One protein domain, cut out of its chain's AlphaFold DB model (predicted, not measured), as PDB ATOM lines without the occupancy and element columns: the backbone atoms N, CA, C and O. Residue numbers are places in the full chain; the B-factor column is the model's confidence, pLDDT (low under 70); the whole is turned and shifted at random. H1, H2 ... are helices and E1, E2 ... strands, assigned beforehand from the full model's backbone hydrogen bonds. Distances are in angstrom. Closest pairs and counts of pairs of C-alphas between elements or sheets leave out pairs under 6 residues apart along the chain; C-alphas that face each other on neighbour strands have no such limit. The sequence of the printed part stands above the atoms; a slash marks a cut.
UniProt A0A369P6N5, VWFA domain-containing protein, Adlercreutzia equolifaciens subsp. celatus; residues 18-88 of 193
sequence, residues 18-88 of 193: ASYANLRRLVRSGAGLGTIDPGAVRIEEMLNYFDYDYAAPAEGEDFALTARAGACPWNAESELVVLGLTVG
ATOM      1  N   ALA A  18     -16.672 -50.262 -24.238       87.44
ATOM      2  CA  ALA A  18     -15.794 -50.377 -23.082       87.44
ATOM      3  C   ALA A  18     -16.489 -49.993 -21.772       87.44
ATOM      4  O   ALA A  18     -16.347 -50.700 -20.768       87.44
ATOM      5  N   SER A  19     -17.279 -48.923 -21.768       91.50
ATOM      6  CA  SER A  19     -18.015 -48.442 -20.600       91.50
ATOM      7  C   SER A  19     -18.982 -49.503 -20.089       91.50
ATOM      8  O   SER A  19     -18.954 -49.816 -18.896       91.50
ATOM      9  N   TYR A  20     -19.784 -50.134 -20.960       92.81
ATOM     10  CA  TYR A  20     -20.729 -51.169 -20.515       92.81
ATOM     11  C   TYR A  20     -19.989 -52.423 -20.049       92.81
ATOM     12  O   TYR A  20     -20.330 -53.002 -19.013       92.81
ATOM     13  N   ALA A  21     -18.941 -52.836 -20.769       91.19
ATOM     14  CA  ALA A  21     -18.124 -53.979 -20.377       91.19
ATOM     15  C   ALA A  21     -17.487 -53.776 -18.989       91.19
ATOM     16  O   ALA A  21     -17.550 -54.677 -18.144       91.19
ATOM     17  N   ASN A  22     -16.936 -52.586 -18.732       89.50
ATOM     18  CA  ASN A  22     -16.341 -52.228 -17.450       89.50
ATOM     19  C   ASN A  22     -17.400 -52.096 -16.347       89.50
ATOM     20  O   ASN A  22     -17.213 -52.641 -15.261       89.50
ATOM     21  N   LEU A  23     -18.546 -51.466 -16.625       91.94
ATOM     22  CA  LEU A  23     -19.661 -51.379 -15.679       91.94
ATOM     23  C   LEU A  23     -20.147 -52.775 -15.271       91.94
ATOM     24  O   LEU A  23     -20.287 -53.068 -14.084       91.94
ATOM     25  N   ARG A  24     -20.335 -53.676 -16.242       92.00
ATOM     26  CA  ARG A  24     -20.711 -55.071 -15.987       92.00
ATOM     27  C   ARG A  24     -19.669 -55.790 -15.134       92.00
ATOM     28  O   ARG A  24     -20.056 -56.564 -14.260       92.00
ATOM     29  N   ARG A  25     -18.372 -55.554 -15.367       89.44
ATOM     30  CA  ARG A  25     -17.285 -56.099 -14.534       89.44
ATOM     31  C   ARG A  25     -17.403 -55.607 -13.091       89.44
ATOM     32  O   ARG A  25     -17.434 -56.441 -12.193       89.44
ATOM     33  N   LEU A  26     -17.537 -54.294 -12.883       90.25
ATOM     34  CA  LEU A  26     -17.669 -53.676 -11.557       90.25
ATOM     35  C   LEU A  26     -18.889 -54.209 -10.794       90.25
ATOM     36  O   LEU A  26     -18.786 -54.600  -9.635       90.25
ATOM     37  N   VAL A  27     -20.048 -54.289 -11.449       91.38
ATOM     38  CA  VAL A  27     -21.262 -54.831 -10.821       91.38
ATOM     39  C   VAL A  27     -21.077 -56.309 -10.459       91.38
ATOM     40  O   VAL A  27     -21.446 -56.729  -9.364       91.38
ATOM     41  N   ARG A  28     -20.462 -57.108 -11.343       91.56
ATOM     42  CA  ARG A  28     -20.182 -58.531 -11.076       91.56
ATOM     43  C   ARG A  28     -19.149 -58.748  -9.971       91.56
ATOM     44  O   ARG A  28     -19.208 -59.787  -9.320       91.56
ATOM     45  N   SER A  29     -18.246 -57.797  -9.736       89.38
ATOM     46  CA  SER A  29     -17.302 -57.827  -8.612       89.38
ATOM     47  C   SER A  29     -17.892 -57.291  -7.300       89.38
ATOM     48  O   SER A  29     -17.199 -57.265  -6.285       89.38
ATOM     49  N   GLY A  30     -19.178 -56.917  -7.288       91.62
ATOM     50  CA  GLY A  30     -19.897 -56.482  -6.090       91.62
ATOM     51  C   GLY A  30     -19.845 -54.977  -5.824       91.62
ATOM     52  O   GLY A  30     -20.229 -54.549  -4.736       91.62
ATOM     53  N   ALA A  31     -19.396 -54.164  -6.789       89.56
ATOM     54  CA  ALA A  31     -19.459 -52.712  -6.667       89.56
ATOM     55  C   ALA A  31     -20.920 -52.242  -6.552       89.56
ATOM     56  O   ALA A  31     -21.795 -52.656  -7.315       89.56
ATOM     57  N   GLY A  32     -21.178 -51.355  -5.592       87.69
ATOM     58  CA  GLY A  32     -22.482 -50.726  -5.409       87.69
ATOM     59  C   GLY A  32     -22.621 -49.440  -6.224       87.69
ATOM     60  O   GLY A  32     -21.635 -48.840  -6.647       87.69
ATOM     61  N   LEU A  33     -23.855 -48.953  -6.370       82.62
ATOM     62  CA  LEU A  33     -24.155 -47.670  -7.025       82.62
ATOM     63  C   LEU A  33     -23.349 -46.490  -6.453       82.62
ATOM     64  O   LEU A  33     -22.984 -45.590  -7.195       82.62
ATOM     65  N   GLY A  34     -23.041 -46.504  -5.151       85.31
ATOM     66  CA  GLY A  34     -22.260 -45.447  -4.499       85.31
ATOM     67  C   GLY A  34     -20.744 -45.519  -4.717       85.31
ATOM     68  O   GLY A  34     -20.043 -44.599  -4.312       85.31
ATOM     69  N   THR A  35     -20.227 -46.600  -5.311       87.75
ATOM     70  CA  THR A  35     -18.783 -46.804  -5.546       87.75
ATOM     71  C   THR A  35     -18.395 -46.718  -7.016       87.75
ATOM     72  O   THR A  35     -17.210 -46.677  -7.334       87.75
ATOM     73  N   ILE A  36     -19.377 -46.739  -7.918       89.44
ATOM     74  CA  ILE A  36     -19.147 -46.606  -9.353       89.44
ATOM     75  C   ILE A  36     -19.004 -45.117  -9.656       89.44
ATOM     76  O   ILE A  36     -19.909 -44.335  -9.370       89.44
ATOM     77  N   ASP A  37     -17.864 -44.736 -10.227       88.25
ATOM     78  CA  ASP A  37     -17.656 -43.382 -10.732       88.25
ATOM     79  C   ASP A  37     -18.717 -43.076 -11.806       88.25
ATOM     80  O   ASP A  37     -18.812 -43.828 -12.782       88.25
ATOM     81  N   PRO A  38     -19.510 -41.997 -11.676       86.25
ATOM     82  CA  PRO A  38     -20.434 -41.575 -12.725       86.25
ATOM     83  C   PRO A  38     -19.758 -41.406 -14.091       86.25
ATOM     84  O   PRO A  38     -20.378 -41.693 -15.112       86.25
ATOM     85  N   GLY A  39     -18.480 -41.008 -14.123       86.38
ATOM     86  CA  GLY A  39     -17.690 -40.895 -15.351       86.38
ATOM     87  C   GLY A  39     -17.370 -42.235 -16.022       86.38
ATOM     88  O   GLY A  39     -17.002 -42.256 -17.194       86.38
ATOM     89  N   ALA A  40     -17.542 -43.361 -15.322       84.69
ATOM     90  CA  ALA A  40     -17.393 -44.695 -15.897       84.69
ATOM     91  C   ALA A  40     -18.610 -45.125 -16.734       84.69
ATOM     92  O   ALA A  40     -18.522 -46.145 -17.424       84.69
ATOM     93  N   VAL A  41     -19.725 -44.384 -16.676       89.62
ATOM     94  CA  VAL A  41     -20.968 -44.680 -17.401       89.62
ATOM     95  C   VAL A  41     -21.151 -43.691 -18.548       89.62
ATOM     96  O   VAL A  41     -21.465 -42.521 -18.340       89.62
ATOM     97  N   ARG A  42     -21.007 -44.188 -19.772       90.00
ATOM     98  CA  ARG A  42     -21.301 -43.469 -21.013       90.00
ATOM     99  C   ARG A  42     -22.608 -44.003 -21.572       90.00
ATOM    100  O   ARG A  42     -22.706 -45.186 -21.894       90.00
ATOM    101  N   ILE A  43     -23.642 -43.163 -21.592       88.62
ATOM    102  CA  ILE A  43     -25.017 -43.579 -21.917       88.62
ATOM    103  C   ILE A  43     -25.078 -44.151 -23.335       88.62
ATOM    104  O   ILE A  43     -25.720 -45.174 -23.561       88.62
ATOM    105  N   GLU A  44     -24.375 -43.517 -24.267       86.81
ATOM    106  CA  GLU A  44     -24.240 -43.940 -25.654       86.81
ATOM    107  C   GLU A  44     -23.696 -45.370 -25.770       86.81
ATOM    108  O   GLU A  44     -24.284 -46.197 -26.463       86.81
ATOM    109  N   GLU A  45     -22.664 -45.715 -25.000       90.56
ATOM    110  CA  GLU A  45     -22.087 -47.061 -24.992       90.56
ATOM    111  C   GLU A  45     -22.990 -48.073 -24.279       90.56
ATOM    112  O   GLU A  45     -22.982 -49.248 -24.628       90.56
ATOM    113  N   MET A  46     -23.813 -47.651 -23.306       90.06
ATOM    114  CA  MET A  46     -24.813 -48.543 -22.694       90.06
ATOM    115  C   MET A  46     -25.866 -48.986 -23.709       90.06
ATOM    116  O   MET A  46     -26.325 -50.128 -23.664       90.06
ATOM    117  N   LEU A  47     -26.279 -48.066 -24.582       89.00
ATOM    118  CA  LEU A  47     -27.282 -48.332 -25.604       89.00
ATOM    119  C   LEU A  47     -26.673 -49.107 -26.772       89.00
ATOM    120  O   LEU A  47     -27.269 -50.095 -27.196       89.00
ATOM    121  N   ASN A  48     -25.485 -48.720 -27.237       88.00
ATOM    122  CA  ASN A  48     -24.824 -49.322 -28.398       88.00
ATOM    123  C   ASN A  48     -24.110 -50.654 -28.100       88.00
ATOM    124  O   ASN A  48     -23.682 -51.323 -29.032       88.00
ATOM    125  N   TYR A  49     -24.003 -51.075 -26.831       90.12
ATOM    126  CA  TYR A  49     -23.357 -52.343 -26.459       90.12
ATOM    127  C   TYR A  49     -24.039 -53.592 -27.037       90.12
ATOM    128  O   TYR A  49     -23.403 -54.636 -27.187       90.12
ATOM    129  N   PHE A  50     -25.351 -53.528 -27.265       89.69
ATOM    130  CA  PHE A  50     -26.153 -54.687 -27.640       89.69
ATOM    131  C   PHE A  50     -26.326 -54.793 -29.150       89.69
ATOM    132  O   PHE A  50     -26.497 -53.789 -29.838       89.69
ATOM    133  N   ASP A  51     -26.383 -56.028 -29.638       86.81
ATOM    134  CA  ASP A  51     -26.769 -56.301 -31.015       86.81
ATOM    135  C   ASP A  51     -28.276 -56.085 -31.182       86.81
ATOM    136  O   ASP A  51     -29.101 -56.717 -30.510       86.81
ATOM    137  N   TYR A  52     -28.637 -55.191 -32.097       88.06
ATOM    138  CA  TYR A  52     -30.020 -54.940 -32.482       88.06
ATOM    139  C   TYR A  52     -30.301 -55.559 -33.845       88.06
ATOM    140  O   TYR A  52     -29.491 -55.467 -34.765       88.06
ATOM    141  N   ASP A  53     -31.495 -56.126 -33.993       87.81
ATOM    142  CA  ASP A  53     -31.999 -56.654 -35.264       87.81
ATOM    143  C   ASP A  53     -32.498 -55.504 -36.160       87.81
ATOM    144  O   ASP A  53     -33.701 -55.302 -36.373       87.81
ATOM    145  N   TYR A  54     -31.563 -54.647 -36.575       90.00
ATOM    146  CA  TYR A  54     -31.788 -53.595 -37.563       90.00
ATOM    147  C   TYR A  54     -31.563 -54.141 -38.970       90.00
ATOM    148  O   TYR A  54     -30.723 -55.011 -39.194       90.00
ATOM    149  N   ALA A  55     -32.329 -53.623 -39.930       87.88
ATOM    150  CA  ALA A  55     -32.215 -54.057 -41.314       87.88
ATOM    151  C   ALA A  55     -30.820 -53.732 -41.866       87.88
ATOM    152  O   ALA A  55     -30.336 -52.610 -41.721       87.88
ATOM    153  N   ALA A  56     -30.204 -54.706 -42.532       88.81
ATOM    154  CA  ALA A  56     -29.002 -54.467 -43.316       88.81
ATOM    155  C   ALA A  56     -29.301 -53.518 -44.498       88.81
ATOM    156  O   ALA A  56     -30.455 -53.437 -44.941       88.81
ATOM    157  N   PRO A  57     -28.283 -52.822 -45.036       90.50
ATOM    158  CA  PRO A  57     -28.428 -52.054 -46.270       90.50
ATOM    159  C   PRO A  57     -28.924 -52.924 -47.420       90.50
ATOM    160  O   PRO A  57     -28.577 -54.103 -47.522       90.50
ATOM    161  N   ALA A  58     -29.752 -52.338 -48.285       88.56
ATOM    162  CA  ALA A  58     -30.132 -52.981 -49.535       88.56
ATOM    163  C   ALA A  58     -28.900 -53.149 -50.442       88.56
ATOM    164  O   ALA A  58     -27.892 -52.463 -50.279       88.56
ATOM    165  N   GLU A  59     -28.975 -54.060 -51.412       84.94
ATOM    166  CA  GLU A  59     -27.895 -54.250 -52.380       84.94
ATOM    167  C   GLU A  59     -27.580 -52.930 -53.109       84.94
ATOM    168  O   GLU A  59     -28.468 -52.311 -53.693       84.94
ATOM    169  N   GLY A  60     -26.314 -52.504 -53.060       83.25
ATOM    170  CA  GLY A  60     -25.850 -51.247 -53.650       83.25
ATOM    171  C   GLY A  60     -25.968 -50.007 -52.753       83.25
ATOM    172  O   GLY A  60     -25.539 -48.941 -53.184       83.25
ATOM    173  N   GLU A  61     -26.500 -50.131 -51.533       87.56
ATOM    174  CA  GLU A  61     -26.548 -49.050 -50.540       87.56
ATOM    175  C   GLU A  61     -25.435 -49.210 -49.492       87.56
ATOM    176  O   GLU A  61     -25.189 -50.309 -48.990       87.56
ATOM    177  N   ASP A  62     -24.796 -48.102 -49.106       84.75
ATOM    178  CA  ASP A  62     -23.704 -48.115 -48.118       84.75
ATOM    179  C   ASP A  62     -24.216 -48.273 -46.674       84.75
ATOM    180  O   ASP A  62     -23.525 -48.809 -45.800       84.75
ATOM    181  N   PHE A  63     -25.440 -47.806 -46.406       88.94
ATOM    182  CA  PHE A  63     -26.056 -47.847 -45.085       88.94
ATOM    183  C   PHE A  63     -27.582 -48.009 -45.143       88.94
ATOM    184  O   PHE A  63     -28.236 -47.666 -46.125       88.94
ATOM    185  N   ALA A  64     -28.164 -48.495 -44.048       91.25
ATOM    186  CA  ALA A  64     -29.598 -48.544 -43.796       91.25
ATOM    187  C   ALA A  64     -29.941 -47.764 -42.528       91.25
ATOM    188  O   ALA A  64     -29.230 -47.832 -41.524       91.25
ATOM    189  N   LEU A  65     -31.073 -47.060 -42.569       91.12
ATOM    190  CA  LEU A  65     -31.639 -46.353 -41.425       91.12
ATOM    191  C   LEU A  65     -32.934 -47.036 -40.980       91.12
ATOM    192  O   LEU A  65     -33.900 -47.128 -41.737       91.12
ATOM    193  N   THR A  66     -32.979 -47.454 -39.721       92.06
ATOM    194  CA  THR A  66     -34.203 -47.871 -39.033       92.06
ATOM    195  C   THR A  66     -34.643 -46.752 -38.097       92.06
ATOM    196  O   THR A  66     -33.906 -46.394 -37.187       92.06
ATOM    197  N   ALA A  67     -35.851 -46.219 -38.271       91.88
ATOM    198  CA  ALA A  67     -36.421 -45.222 -37.367       91.88
ATOM    199  C   ALA A  67     -37.671 -45.778 -36.679       91.88
ATOM    200  O   ALA A  67     -38.562 -46.328 -37.331       91.88
ATOM    201  N   ARG A  68     -37.745 -45.634 -35.355       91.69
ATOM    202  CA  ARG A  68     -38.922 -45.980 -34.547       91.69
ATOM    203  C   ARG A  68     -39.241 -44.816 -33.623       91.69
ATOM    204  O   ARG A  68     -38.328 -44.233 -33.049       91.69
ATOM    205  N   ALA A  69     -40.518 -44.500 -33.462       94.62
ATOM    206  CA  ALA A  69     -40.985 -43.480 -32.533       94.62
ATOM    207  C   ALA A  69     -42.069 -44.061 -31.621       94.62
ATOM    208  O   ALA A  69     -42.823 -44.950 -32.028       94.62
ATOM    209  N   GLY A  70     -42.136 -43.575 -30.387       95.00
ATOM    210  CA  GLY A  70     -43.154 -43.975 -29.423       95.00
ATOM    211  C   GLY A  70     -43.288 -42.981 -28.277       95.00
ATOM    212  O   GLY A  70     -42.571 -41.983 -28.207       95.00
ATOM    213  N   ALA A  71     -44.209 -43.265 -27.357       96.19
ATOM    214  CA  ALA A  71     -44.399 -42.439 -26.171       96.19
ATOM    215  C   ALA A  71     -43.107 -42.376 -25.341       96.19
ATOM    216  O   ALA A  71     -42.505 -43.410 -25.041       96.19
ATOM    217  N   CYS A  72     -42.692 -41.170 -24.950       95.38
ATOM    218  CA  CYS A  72     -41.532 -40.991 -24.090       95.38
ATOM    219  C   CYS A  72     -41.914 -41.260 -22.622       95.38
ATOM    220  O   CYS A  72     -42.752 -40.544 -22.066       95.38
ATOM    221  N   PRO A  73     -41.310 -42.261 -21.952       93.75
ATOM    222  CA  PRO A  73     -41.767 -42.679 -20.628       93.75
ATOM    223  C   PRO A  73     -41.436 -41.674 -19.514       93.75
ATOM    224  O   PRO A  73     -42.027 -41.751 -18.440       93.75
ATOM    225  N   TRP A  74     -40.521 -40.729 -19.754       94.19
ATOM    226  CA  TRP A  74     -40.132 -39.692 -18.788       94.19
ATOM    227  C   TRP A  74     -40.583 -38.276 -19.174       94.19
ATOM    228  O   TRP A  74     -40.368 -37.348 -18.399       94.19
ATOM    229  N   ASN A  75     -41.201 -38.086 -20.345       94.38
ATOM    230  CA  ASN A  75     -41.720 -36.788 -20.772       94.38
ATOM    231  C   ASN A  75     -42.967 -36.950 -21.654       94.38
ATOM    232  O   ASN A  75     -42.856 -37.192 -22.851       94.38
ATOM    233  N   ALA A  76     -44.152 -36.762 -21.072       94.75
ATOM    234  CA  ALA A  76     -45.428 -36.938 -21.770       94.75
ATOM    235  C   ALA A  76     -45.678 -35.924 -22.907       94.75
ATOM    236  O   ALA A  76     -46.561 -36.146 -23.731       94.75
ATOM    237  N   GLU A  77     -44.922 -34.825 -22.964       94.25
ATOM    238  CA  GLU A  77     -45.027 -33.805 -24.015       94.25
ATOM    239  C   GLU A  77     -44.111 -34.097 -25.218       94.25
ATOM    240  O   GLU A  77     -44.001 -33.282 -26.133       94.25
ATOM    241  N   SER A  78     -43.398 -35.226 -25.220       91.00
ATOM    242  CA  SER A  78     -42.444 -35.586 -26.272       91.00
ATOM    243  C   SER A  78     -42.585 -37.040 -26.707       91.00
ATOM    244  O   SER A  78     -42.996 -37.912 -25.941       91.00
ATOM    245  N   GLU A  79     -42.186 -37.315 -27.944       93.12
ATOM    246  CA  GLU A  79     -41.980 -38.677 -28.429       93.12
ATOM    247  C   GLU A  79     -40.511 -39.073 -28.256       93.12
ATOM    248  O   GLU A  79     -39.604 -38.247 -28.375       93.12
ATOM    249  N   LEU A  80     -40.276 -40.346 -27.957       92.94
ATOM    250  CA  LEU A  80     -38.948 -40.938 -27.972       92.94
ATOM    251  C   LEU A  80     -38.710 -41.538 -29.355       92.94
ATOM    252  O   LEU A  80     -39.440 -42.439 -29.772       92.94
ATOM    253  N   VAL A  81     -37.675 -41.055 -30.038       91.75
ATOM    254  CA  VAL A  81     -37.242 -41.571 -31.338       91.75
ATOM    255  C   VAL A  81     -35.967 -42.386 -31.156       91.75
ATOM    256  O   VAL A  81     -35.015 -41.928 -30.528       91.75
ATOM    257  N   VAL A  82     -35.949 -43.587 -31.725       90.50
ATOM    258  CA  VAL A  82     -34.777 -44.459 -31.818       90.50
ATOM    259  C   VAL A  82     -34.385 -44.561 -33.284       90.50
ATOM    260  O   VAL A  82     -35.197 -44.958 -34.123       90.50
ATOM    261  N   LEU A  83     -33.139 -44.198 -33.576       89.56
ATOM    262  CA  LEU A  83     -32.532 -44.312 -34.895       89.56
ATOM    263  C   LEU A  83     -31.449 -45.390 -34.833       89.56
ATOM    264  O   LEU A  83     -30.508 -45.274 -34.054       89.56
ATOM    265  N   GLY A  84     -31.596 -46.437 -35.636       90.19
ATOM    266  CA  GLY A  84     -30.578 -47.452 -35.874       90.19
ATOM    267  C   GLY A  84     -29.930 -47.216 -37.229       90.19
ATOM    268  O   GLY A  84     -30.637 -47.143 -38.231       90.19
ATOM    269  N   LEU A  85     -28.606 -47.092 -37.258       88.88
ATOM    270  CA  LEU A  85     -27.819 -46.991 -38.481       88.88
ATOM    271  C   LEU A  85     -27.005 -48.275 -38.631       88.88
ATOM    272  O   LEU A  85     -26.211 -48.604 -37.754       88.88
ATOM    273  N   THR A  86     -27.192 -48.981 -39.738       88.00
ATOM    274  CA  THR A  86     -26.411 -50.176 -40.070       88.00
ATOM    275  C   THR A  86     -25.608 -49.880 -41.321       88.00
ATOM    276  O   THR A  86     -26.168 -49.421 -42.311       88.00
ATOM    277  N   VAL A  87     -24.305 -50.136 -41.286       85.62
ATOM    278  CA  VAL A  87     -23.429 -50.015 -42.456       85.62
ATOM    279  C   VAL A  87     -23.209 -51.385 -43.075       85.62
ATOM    280  O   VAL A  87     -23.185 -52.400 -42.373       85.62
ATOM    281  N   GLY A  88     -23.084 -51.423 -44.398       72.25
ATOM    282  CA  GLY A  88     -22.788 -52.659 -45.106       72.25
ATOM    283  C   GLY A  88     -21.403 -53.138 -44.698       72.25
ATOM    284  O   GLY A  88     -20.490 -52.329 -44.527       72.25
TER     285      GLY A  88
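What this domain is: This is residues 18 to 88 of the 193 residues of the protein "VWFA domain-containing protein" of Adlercreutzia equolifaciens subsp. celatus (UniProt A0A369P6N5). A long two-stranded hairpin, E1 and E2, makes one side of a flat, drawn-out model, and two short helices, H1 and H2, meet crosswise on the other side, with H2 the nearer of the two to the hairpin. Two long stretches with no named element make much of the rest: residues 29 to 42 fold back from the end of H1 to H2, and residues 49 to 62 run from H2 to the start of E1. The printed part has 71 residues, with two named helices followed by two named strands, in the order H1, H2, E1, E2; the sheet has the order E1 - E2 and is antiparallel. The class is mixed, helices and strands, with under half of the residues in named elements. The whole is only just loose, close to extended, with a radius of gyration of the C-alphas of 16.5 A, and it spans 47 by 34 by 17 A.

How they stand to each other: E1, residues 63 to 71, and E2, residues 79 to 87, are antiparallel neighbours and form a hairpin, with 165 degrees between their N-to-C directions. Their C-alphas face each other from 63 and 87, 4.3 A apart, to 71 and 79, 5.0 A apart. N 64 and O 86 are 2.8 A apart, and N 80 and O 70 are 2.8 A apart, both within hydrogen-bond range. H2, residues 43 to 48, is apart from E2. H1, residues 18 to 28, touches H2, and the closest C-alphas are those of Tyr 20 and Met 46, 5.3 A apart. The lines of H1 and H2 stand at 81 degrees, about perpendicular. H1 is apart from E1 and from E2. In H1 and H2 every O i to N i+4 pair is within hydrogen-bond range.

Where its parts are: E1 runs 26.9 A from C-alpha 63 at (-26.056, -47.847, -45.085) to C-alpha 71. E2 runs 25.9 A from C-alpha 79 to C-alpha 87 at (-23.429, -50.015, -42.456). H2 is 8.7 A from Ile 43 to Asn 48. H1 is 15.2 A long and begins with C-alpha 18 at (-15.794, -50.377, -23.082).

The domain as a whole: The two C-alphas farthest apart are those of Gly 34 and Gly 60, 49.6 A, each in one of the two long links. The links H1 to H2 and H2 to E1 are long, with 14 residues each, and the link E1 to E2 is short, with 7 residues. The printed part has no cut. Its mean pLDDT is 89.6, and no printed residue is under 70.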